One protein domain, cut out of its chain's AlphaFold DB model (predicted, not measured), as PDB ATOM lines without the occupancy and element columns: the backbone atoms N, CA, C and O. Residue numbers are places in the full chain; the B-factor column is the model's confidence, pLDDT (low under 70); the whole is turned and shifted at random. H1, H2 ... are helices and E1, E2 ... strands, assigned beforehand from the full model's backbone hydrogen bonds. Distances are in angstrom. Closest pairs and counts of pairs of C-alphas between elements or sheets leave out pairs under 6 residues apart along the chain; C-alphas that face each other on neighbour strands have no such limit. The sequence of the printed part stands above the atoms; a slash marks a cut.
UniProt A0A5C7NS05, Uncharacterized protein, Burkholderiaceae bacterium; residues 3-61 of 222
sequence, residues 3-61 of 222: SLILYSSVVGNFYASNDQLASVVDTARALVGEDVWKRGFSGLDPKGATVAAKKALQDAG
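What this domain is: This is residues 3 to 61 of the 222 residues of an uncharacterized protein of Burkholderiaceae bacterium (UniProt A0A5C7NS05). Two helices, H1 and H3, cross and pack on each other, with a two-strand hairpin, E1 and E2, along one side and the short H2 near one end of H1. The printed part has 59 residues, with two antiparallel strands, then three named helices, a mixed class. It is compact, with a radius of gyration of the C-alphas of 10.6 A, and elongated, 31 by 18 by 17 A.

How they stand to each other: Start at the hairpin of E1, residues 3 to 8, and E2, residues 13 to 16, antiparallel at 150 degrees; N 6 and O 15, 2.9 A apart, are within hydrogen-bond range. H1, residues 19 to 32, touches H3, residues 49 to 59, opposite ways at a steep tilt of 45 degrees; look at their closest C-alphas, Ala 28 and Ala 53, 5.1 A apart. H2, residues 34 to 37, is close to but not clearly touching H1, the closest C-alphas being Arg 29 and Trp 37, 5.9 A apart. E1 is apart from H1, H2 and H3. Every O i to N i+4 pair in H1 and H3 is within range; H2 is too short for one.

Where its parts are: Find C-alpha 3 at (60.934, 41.178, 27.169), where E1 begins its 15.6 A; E2 spans 10.5 A, H1 20.5 A and H2 4.9 A. H3 runs 15.4 A to C-alpha 59 at (56.137, 43.920, 48.272).

The domain as a whole: The farthest C-alphas, Ser 3 and Lys 47, are 31.6 A apart. The link H2 to H3 is long, 11 residues. The printed part has no cut, and no printed residue is under 70 in pLDDT.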
ATOM      1  N   SER A   3      61.862  41.343  26.049       93.50
ATOM      2  CA  SER A   3      60.934  41.178  27.169       93.50
ATOM      3  C   SER A   3      59.500  41.028  26.665       93.50
ATOM      4  O   SER A   3      58.971  41.910  25.988       93.50
ATOM      5  N   LEU A   4      58.841  39.917  27.004       96.25
ATOM      6  CA  LEU A   4      57.407  39.745  26.757       96.25
ATOM      7  C   LEU A   4      56.623  40.630  27.728       96.25
ATOM      8  O   LEU A   4      56.749  40.470  28.936       96.25
ATOM      9  N   ILE A   5      55.793  41.530  27.212       97.50
ATOM     10  CA  ILE A   5      55.001  42.468  28.008       97.50
ATOM     11  C   ILE A   5      53.529  42.064  27.984       97.50
ATOM     12  O   ILE A   5      52.952  41.809  26.921       97.50
ATOM     13  N   LEU A   6      52.909  42.030  29.163       96.19
ATOM     14  CA  LEU A   6      51.495  41.710  29.356       96.19
ATOM     15  C   LEU A   6      50.766  42.881  30.010       96.19
ATOM     16  O   LEU A   6      51.319  43.576  30.859       96.19
ATOM     17  N   TYR A   7      49.497  43.062  29.651       97.38
ATOM     18  CA  TYR A   7      48.595  43.973  30.349       97.38
ATOM     19  C   TYR A   7      47.814  43.229  31.430       97.38
ATOM     20  O   TYR A   7      47.156  42.227  31.145       97.38
ATOM     21  N   SER A   8      47.827  43.747  32.658       96.19
ATOM     22  CA  SER A   8      46.980  43.229  33.730       96.19
ATOM     23  C   SER A   8      45.675  44.015  33.813       96.19
ATOM     24  O   SER A   8      45.662  45.175  34.224       96.19
ATOM     25  N   SER A   9      44.555  43.362  33.494       94.94
ATOM     26  CA  SER A   9      43.210  43.928  33.665       94.94
ATOM     27  C   SER A   9      42.822  44.131  35.133       94.94
ATOM     28  O   SER A   9      41.924  44.915  35.414       94.94
ATOM     29  N   VAL A  10      43.505  43.475  36.078       96.00
ATOM     30  CA  VAL A  10      43.234  43.603  37.520       96.00
ATOM     31  C   VAL A  10      43.816  44.893  38.094       96.00
ATOM     32  O   VAL A  10      43.189  45.515  38.949       96.00
ATOM     33  N   VAL A  11      45.001  45.317  37.642       95.75
ATOM     34  CA  VAL A  11      45.673  46.519  38.180       95.75
ATOM     35  C   VAL A  11      45.739  47.685  37.203       95.75
ATOM     36  O   VAL A  11      45.904  48.817  37.653       95.75
ATOM     37  N   GLY A  12      45.579  47.435  35.901       95.44
ATOM     38  CA  GLY A  12      45.536  48.482  34.885       95.44
ATOM     39  C   GLY A  12      46.895  48.985  34.420       95.44
ATOM     40  O   GLY A  12      47.043  50.185  34.253       95.44
ATOM     41  N   ASN A  13      47.882  48.099  34.270       96.81
ATOM     42  CA  ASN A  13      49.254  48.453  33.888       96.81
ATOM     43  C   ASN A  13      49.926  47.327  33.086       96.81
ATOM     44  O   ASN A  13      49.448  46.186  33.087       96.81
ATOM     45  N   PHE A  14      51.045  47.654  32.433       97.69
ATOM     46  CA  PHE A  14      51.903  46.704  31.724       97.69
ATOM     47  C   PHE A  14      53.036  46.184  32.614       97.69
ATOM     48  O   PHE A  14      53.611  46.949  33.384       97.69
ATOM     49  N   TYR A  15      53.381  44.905  32.475       97.44
ATOM     50  CA  TYR A  15      54.460  44.253  33.225       97.44
ATOM     51  C   TYR A  15      55.235  43.283  32.333       97.44
ATOM     52  O   TYR A  15      54.662  42.693  31.412       97.44
ATOM     53  N   ALA A  16      56.524  43.092  32.625       96.12
ATOM     54  CA  ALA A  16      57.327  42.055  31.984       96.12
ATOM     55  C   ALA A  16      56.921  40.683  32.522       96.12
ATOM     56  O   ALA A  16      56.921  40.445  33.726       96.12
ATOM     57  N   SER A  17      56.583  39.781  31.611       95.81
ATOM     58  CA  SER A  17      56.267  38.394  31.909       95.81
ATOM     59  C   SER A  17      57.530  37.648  32.311       95.81
ATOM     60  O   SER A  17      58.436  37.478  31.498       95.81
ATOM     61  N   ASN A  18      57.561  37.168  33.548       95.44
ATOM     62  CA  ASN A  18      58.580  36.274  34.084       95.44
ATOM     63  C   ASN A  18      57.977  35.429  35.224       95.44
ATOM     64  O   ASN A  18      56.843  35.670  35.652       95.44
ATOM     65  N   ASP A  19      58.732  34.447  35.715       96.44
ATOM     66  CA  ASP A  19      58.258  33.521  36.753       96.44
ATOM     67  C   ASP A  19      57.947  34.234  38.078       96.44
ATOM     68  O   ASP A  19      56.999  33.872  38.777       96.44
ATOM     69  N   GLN A  20      58.690  35.299  38.399       96.19
ATOM     70  CA  GLN A  20      58.450  36.104  39.596       96.19
ATOM     71  C   GLN A  20      57.084  36.804  39.530       96.19
ATOM     72  O   GLN A  20      56.307  36.725  40.480       96.19
ATOM     73  N   LEU A  21      56.752  37.437  38.398       97.00
ATOM     74  CA  LEU A  21      55.446  38.055  38.175       97.00
ATOM     75  C   LEU A  21      54.328  37.016  38.286       97.00
ATOM     76  O   LEU A  21      53.320  37.287  38.938       97.00
ATOM     77  N   ALA A  22      54.497  35.841  37.670       96.62
ATOM     78  CA  ALA A  22      53.501  34.772  37.726       96.62
ATOM     79  C   ALA A  22      53.234  34.329  39.175       96.62
ATOM     80  O   ALA A  22      52.084  34.332  39.616       96.62
ATOM     81  N   SER A  23      54.294  34.066  39.944       97.12
ATOM     82  CA  SER A  23      54.199  33.671  41.355       97.12
ATOM     83  C   SER A  23      53.515  34.736  42.228       97.12
ATOM     84  O   SER A  23      52.643  34.420  43.044       97.12
ATOM     85  N   VAL A  24      53.849  36.014  42.027       97.06
ATOM     86  CA  VAL A  24      53.241  37.137  42.760       97.06
ATOM     87  C   VAL A  24      51.755  37.288  42.425       97.06
ATOM     88  O   VAL A  24      50.933  37.498  43.320       97.06
ATOM     89  N   VAL A  25      51.387  37.143  41.149       96.69
ATOM     90  CA  VAL A  25      49.988  37.193  40.703       96.69
ATOM     91  C   VAL A  25      49.179  36.040  41.298       96.69
ATOM     92  O   VAL A  25      48.064  36.272  41.771       96.69
ATOM     93  N   ASP A  26      49.725  34.826  41.322       96.50
ATOM     94  CA  ASP A  26      49.044  33.672  41.911       96.50
ATOM     95  C   ASP A  26      48.894  33.810  43.432       96.50
ATOM     96  O   ASP A  26      47.831  33.503  43.974       96.50
ATOM     97  N   THR A  27      49.894  34.377  44.114       94.62
ATOM     98  CA  THR A  27      49.805  34.710  45.546       94.62
ATOM     99  C   THR A  27      48.683  35.713  45.813       94.62
ATOM    100  O   THR A  27      47.836  35.495  46.680       94.62
ATOM    101  N   ALA A  28      48.619  36.796  45.033       96.19
ATOM    102  CA  ALA A  28      47.561  37.795  45.162       96.19
ATOM    103  C   ALA A  28      46.168  37.204  44.892       96.19
ATOM    104  O   ALA A  28      45.216  37.512  45.612       96.19
ATOM    105  N   ARG A  29      46.048  36.332  43.882       97.06
ATOM    106  CA  ARG A  29      44.809  35.611  43.560       97.06
ATOM    107  C   ARG A  29      44.367  34.709  44.709       97.06
ATOM    108  O   ARG A  29      43.194  34.742  45.075       97.06
ATOM    109  N   ALA A  30      45.286  33.946  45.297       96.12
ATOM    110  CA  ALA A  30      44.987  33.055  46.415       96.12
ATOM    111  C   ALA A  30      44.477  33.818  47.651       96.12
ATOM    112  O   ALA A  30      43.577  33.333  48.333       96.12
ATOM    113  N   LEU A  31      44.990  35.028  47.906       94.88
ATOM    114  CA  LEU A  31      44.580  35.857  49.046       94.88
ATOM    115  C   LEU A  31      43.122  36.331  48.977       94.88
ATOM    116  O   LEU A  31      42.461  36.415  50.009       94.88
ATOM    117  N   VAL A  32      42.625  36.671  47.785       96.50
ATOM    118  CA  VAL A  32      41.247  37.181  47.608       96.50
ATOM    119  C   VAL A  32      40.253  36.101  47.187       96.50
ATOM    120  O   VAL A  32      39.043  36.300  47.291       96.50
ATOM    121  N   GLY A  33      40.752  34.957  46.720       96.88
ATOM    122  CA  GLY A  33      39.949  33.871  46.176       96.88
ATOM    123  C   GLY A  33      39.511  34.105  44.727       96.88
ATOM    124  O   GLY A  33      39.405  35.232  44.233       96.88
ATOM    125  N   GLU A  34      39.225  33.001  44.035       95.88
ATOM    126  CA  GLU A  34      38.962  32.984  42.591       95.88
ATOM    127  C   GLU A  34      37.745  33.832  42.187       95.88
ATOM    128  O   GLU A  34      37.776  34.535  41.178       95.88
ATOM    129  N   ASP A  35      36.683  33.817  42.994       95.56
ATOM    130  CA  ASP A  35      35.451  34.553  42.699       95.56
ATOM    131  C   ASP A  35      35.631  36.070  42.763       95.56
ATOM    132  O   ASP A  35      34.974  36.803  42.020       95.56
ATOM    133  N   VAL A  36      36.511  36.558  43.642       94.88
ATOM    134  CA  VAL A  36      36.865  37.981  43.706       94.88
ATOM    135  C   VAL A  36      37.821  38.316  42.569       94.88
ATOM    136  O   VAL A  36      37.628  39.323  41.889       94.88
ATOM    137  N   TRP A  37      38.801  37.450  42.305       96.25
ATOM    138  CA  TRP A  37      39.772  37.638  41.229       96.25
ATOM    139  C   TRP A  37      39.115  37.753  39.849       96.25
ATOM    140  O   TRP A  37      39.418  38.672  39.085       96.25
ATOM    141  N   LYS A  38      38.153  36.872  39.542       93.94
ATOM    142  CA  LYS A  38      37.419  36.855  38.263       93.94
ATOM    143  C   LYS A  38      36.608  38.122  37.989       93.94
ATOM    144  O   LYS A  38      36.272  38.375  36.835       93.94
ATOM    145  N   ARG A  39      36.300  38.930  39.010       91.75
ATOM    146  CA  ARG A  39      35.620  40.228  38.831       91.75
ATOM    147  C   ARG A  39      36.542  41.287  38.221       91.75
ATOM    148  O   ARG A  39      36.045  42.283  37.706       91.75
ATOM    149  N   GLY A  40      37.856  41.057  38.230       93.44
ATOM    150  CA  GLY A  40      38.840  41.934  37.610       93.44
ATOM    151  C   GLY A  40      39.137  43.173  38.451       93.44
ATOM    152  O   GLY A  40      39.324  43.088  39.664       93.44
ATOM    153  N   PHE A  41      39.235  44.330  37.794       95.62
ATOM    154  CA  PHE A  41      39.548  45.591  38.458       95.62
ATOM    155  C   PHE A  41      38.473  45.982  39.486       95.62
ATOM    156  O   PHE A  41      37.304  46.144  39.147       95.62
ATOM    157  N   SER A  42      38.898  46.203  40.728       94.81
ATOM    158  CA  SER A  42      38.061  46.563  41.877       94.81
ATOM    159  C   SER A  42      38.387  47.948  42.453       94.81
ATOM    160  O   SER A  42      37.913  48.304  43.531       94.81
ATOM    161  N   GLY A  43      39.231  48.733  41.776       93.19
ATOM    162  CA  GLY A  43      39.594  50.080  42.217       93.19
ATOM    163  C   GLY A  43      40.310  50.091  43.567       93.19
ATOM    164  O   GLY A  43      41.389  49.513  43.705       93.19
ATOM    165  N   LEU A  44      39.722  50.795  44.534       94.12
ATOM    166  CA  LEU A  44      40.274  50.994  45.877       94.12
ATOM    167  C   LEU A  44      39.601  50.120  46.947       94.12
ATOM    168  O   LEU A  44      39.850  50.343  48.128       94.12
ATOM    169  N   ASP A  45      38.762  49.149  46.567       93.88
ATOM    170  CA  ASP A  45      38.168  48.212  47.529       93.88
ATOM    171  C   ASP A  45      39.282  47.466  48.296       93.88
ATOM    172  O   ASP A  45      40.022  46.698  47.670       93.88
ATOM    173  N   PRO A  46      39.405  47.644  49.631       93.19
ATOM    174  CA  PRO A  46      40.459  47.015  50.427       93.19
ATOM    175  C   PRO A  46      40.441  45.483  50.397       93.19
ATOM    176  O   PRO A  46      41.464  44.860  50.668       93.19
ATOM    177  N   LYS A  47      39.290  44.873  50.083       92.88
ATOM    178  CA  LYS A  47      39.127  43.417  49.942       92.88
ATOM    179  C   LYS A  47      39.123  42.963  48.480       92.88
ATOM    180  O   LYS A  47      38.921  41.784  48.200       92.88
ATOM    181  N   GLY A  48      39.307  43.891  47.546       95.38
ATOM    182  CA  GLY A  48      39.238  43.635  46.118       95.38
ATOM    183  C   GLY A  48      40.568  43.183  45.507       95.38
ATOM    184  O   GLY A  48      41.655  43.420  46.043       95.38
ATOM    185  N   ALA A  49      40.477  42.567  44.328       96.94
ATOM    186  CA  ALA A  49      41.625  42.017  43.610       96.94
ATOM    187  C   ALA A  49      42.688  43.076  43.262       96.94
ATOM    188  O   ALA A  49      43.881  42.783  43.320       96.94
ATOM    189  N   THR A  50      42.290  44.315  42.945       97.31
ATOM    190  CA  THR A  50      43.235  45.390  42.593       97.31
ATOM    191  C   THR A  50      44.153  45.755  43.756       97.31
ATOM    192  O   THR A  50      45.356  45.899  43.544       97.31
ATOM    193  N   VAL A  51      43.614  45.904  44.971       96.94
ATOM    194  CA  VAL A  51      44.408  46.272  46.155       96.94
ATOM    195  C   VAL A  51      45.353  45.134  46.533       96.94
ATOM    196  O   VAL A  51      46.543  45.380  46.727       96.94
ATOM    197  N   ALA A  52      44.860  43.892  46.545       97.06
ATOM    198  CA  ALA A  52      45.686  42.717  46.820       97.06
ATOM    199  C   ALA A  52      46.836  42.566  45.810       97.06
ATOM    200  O   ALA A  52      47.989  42.405  46.205       97.06
ATOM    201  N   ALA A  53      46.544  42.692  44.511       97.56
ATOM    202  CA  ALA A  53      47.553  42.585  43.464       97.56
ATOM    203  C   ALA A  53      48.579  43.724  43.519       97.56
ATOM    204  O   ALA A  53      49.774  43.463  43.427       97.56
ATOM    205  N   LYS A  54      48.148  44.981  43.710       97.06
ATOM    206  CA  LYS A  54      49.077  46.118  43.841       97.06
ATOM    207  C   LYS A  54      50.019  45.951  45.027       97.06
ATOM    208  O   LYS A  54      51.211  46.194  44.872       97.06
ATOM    209  N   LYS A  55      49.496  45.512  46.175       96.69
ATOM    210  CA  LYS A  55      50.310  45.249  47.363       96.69
ATOM    211  C   LYS A  55      51.337  44.148  47.101       96.69
ATOM    212  O   LYS A  55      52.516  44.370  47.322       96.69
ATOM    213  N   ALA A  56      50.907  43.007  46.562       97.31
ATOM    214  CA  ALA A  56      51.810  41.893  46.278       97.31
ATOM    215  C   ALA A  56      52.924  42.276  45.283       97.31
ATOM    216  O   ALA A  56      54.078  41.908  45.475       97.31
ATOM    217  N   LEU A  57      52.595  43.057  44.247       97.75
ATOM    218  CA  LEU A  57      53.577  43.582  43.292       97.75
ATOM    219  C   LEU A  57      54.575  44.532  43.966       97.75
ATOM    220  O   LEU A  57      55.776  44.408  43.738       97.75
ATOM    221  N   GLN A  58      54.088  45.444  44.812       96.75
ATOM    222  CA  GLN A  58      54.930  46.380  45.556       96.75
ATOM    223  C   GLN A  58      55.875  45.654  46.522       96.75
ATOM    224  O   GLN A  58      57.072  45.935  46.514       96.75
ATOM    225  N   ASP A  59      55.358  44.704  47.305       97.12
ATOM    226  CA  ASP A  59      56.137  43.920  48.272       97.12
ATOM    227  C   ASP A  59      57.226  43.079  47.573       97.12
ATOM    228  O   ASP A  59      58.296  42.849  48.133       97.12
ATOM    229  N   ALA A  60      56.987  42.668  46.322       97.06
ATOM    230  CA  ALA A  60      57.946  41.946  45.488       97.06
ATOM    231  C   ALA A  60      58.897  42.852  44.675       97.06
ATOM    232  O   ALA A  60      59.719  42.339  43.914       97.06
ATOM    233  N   GLY A  61      58.777  44.180  44.787       97.19
ATOM    234  CA  GLY A  61      59.585  45.138  44.024       97.19
ATOM    235  C   GLY A  61      59.276  45.181  42.522       97.19
ATOM    236  O   GLY A  61      60.071  45.708  41.744       97.19
TER     237      GLY A  61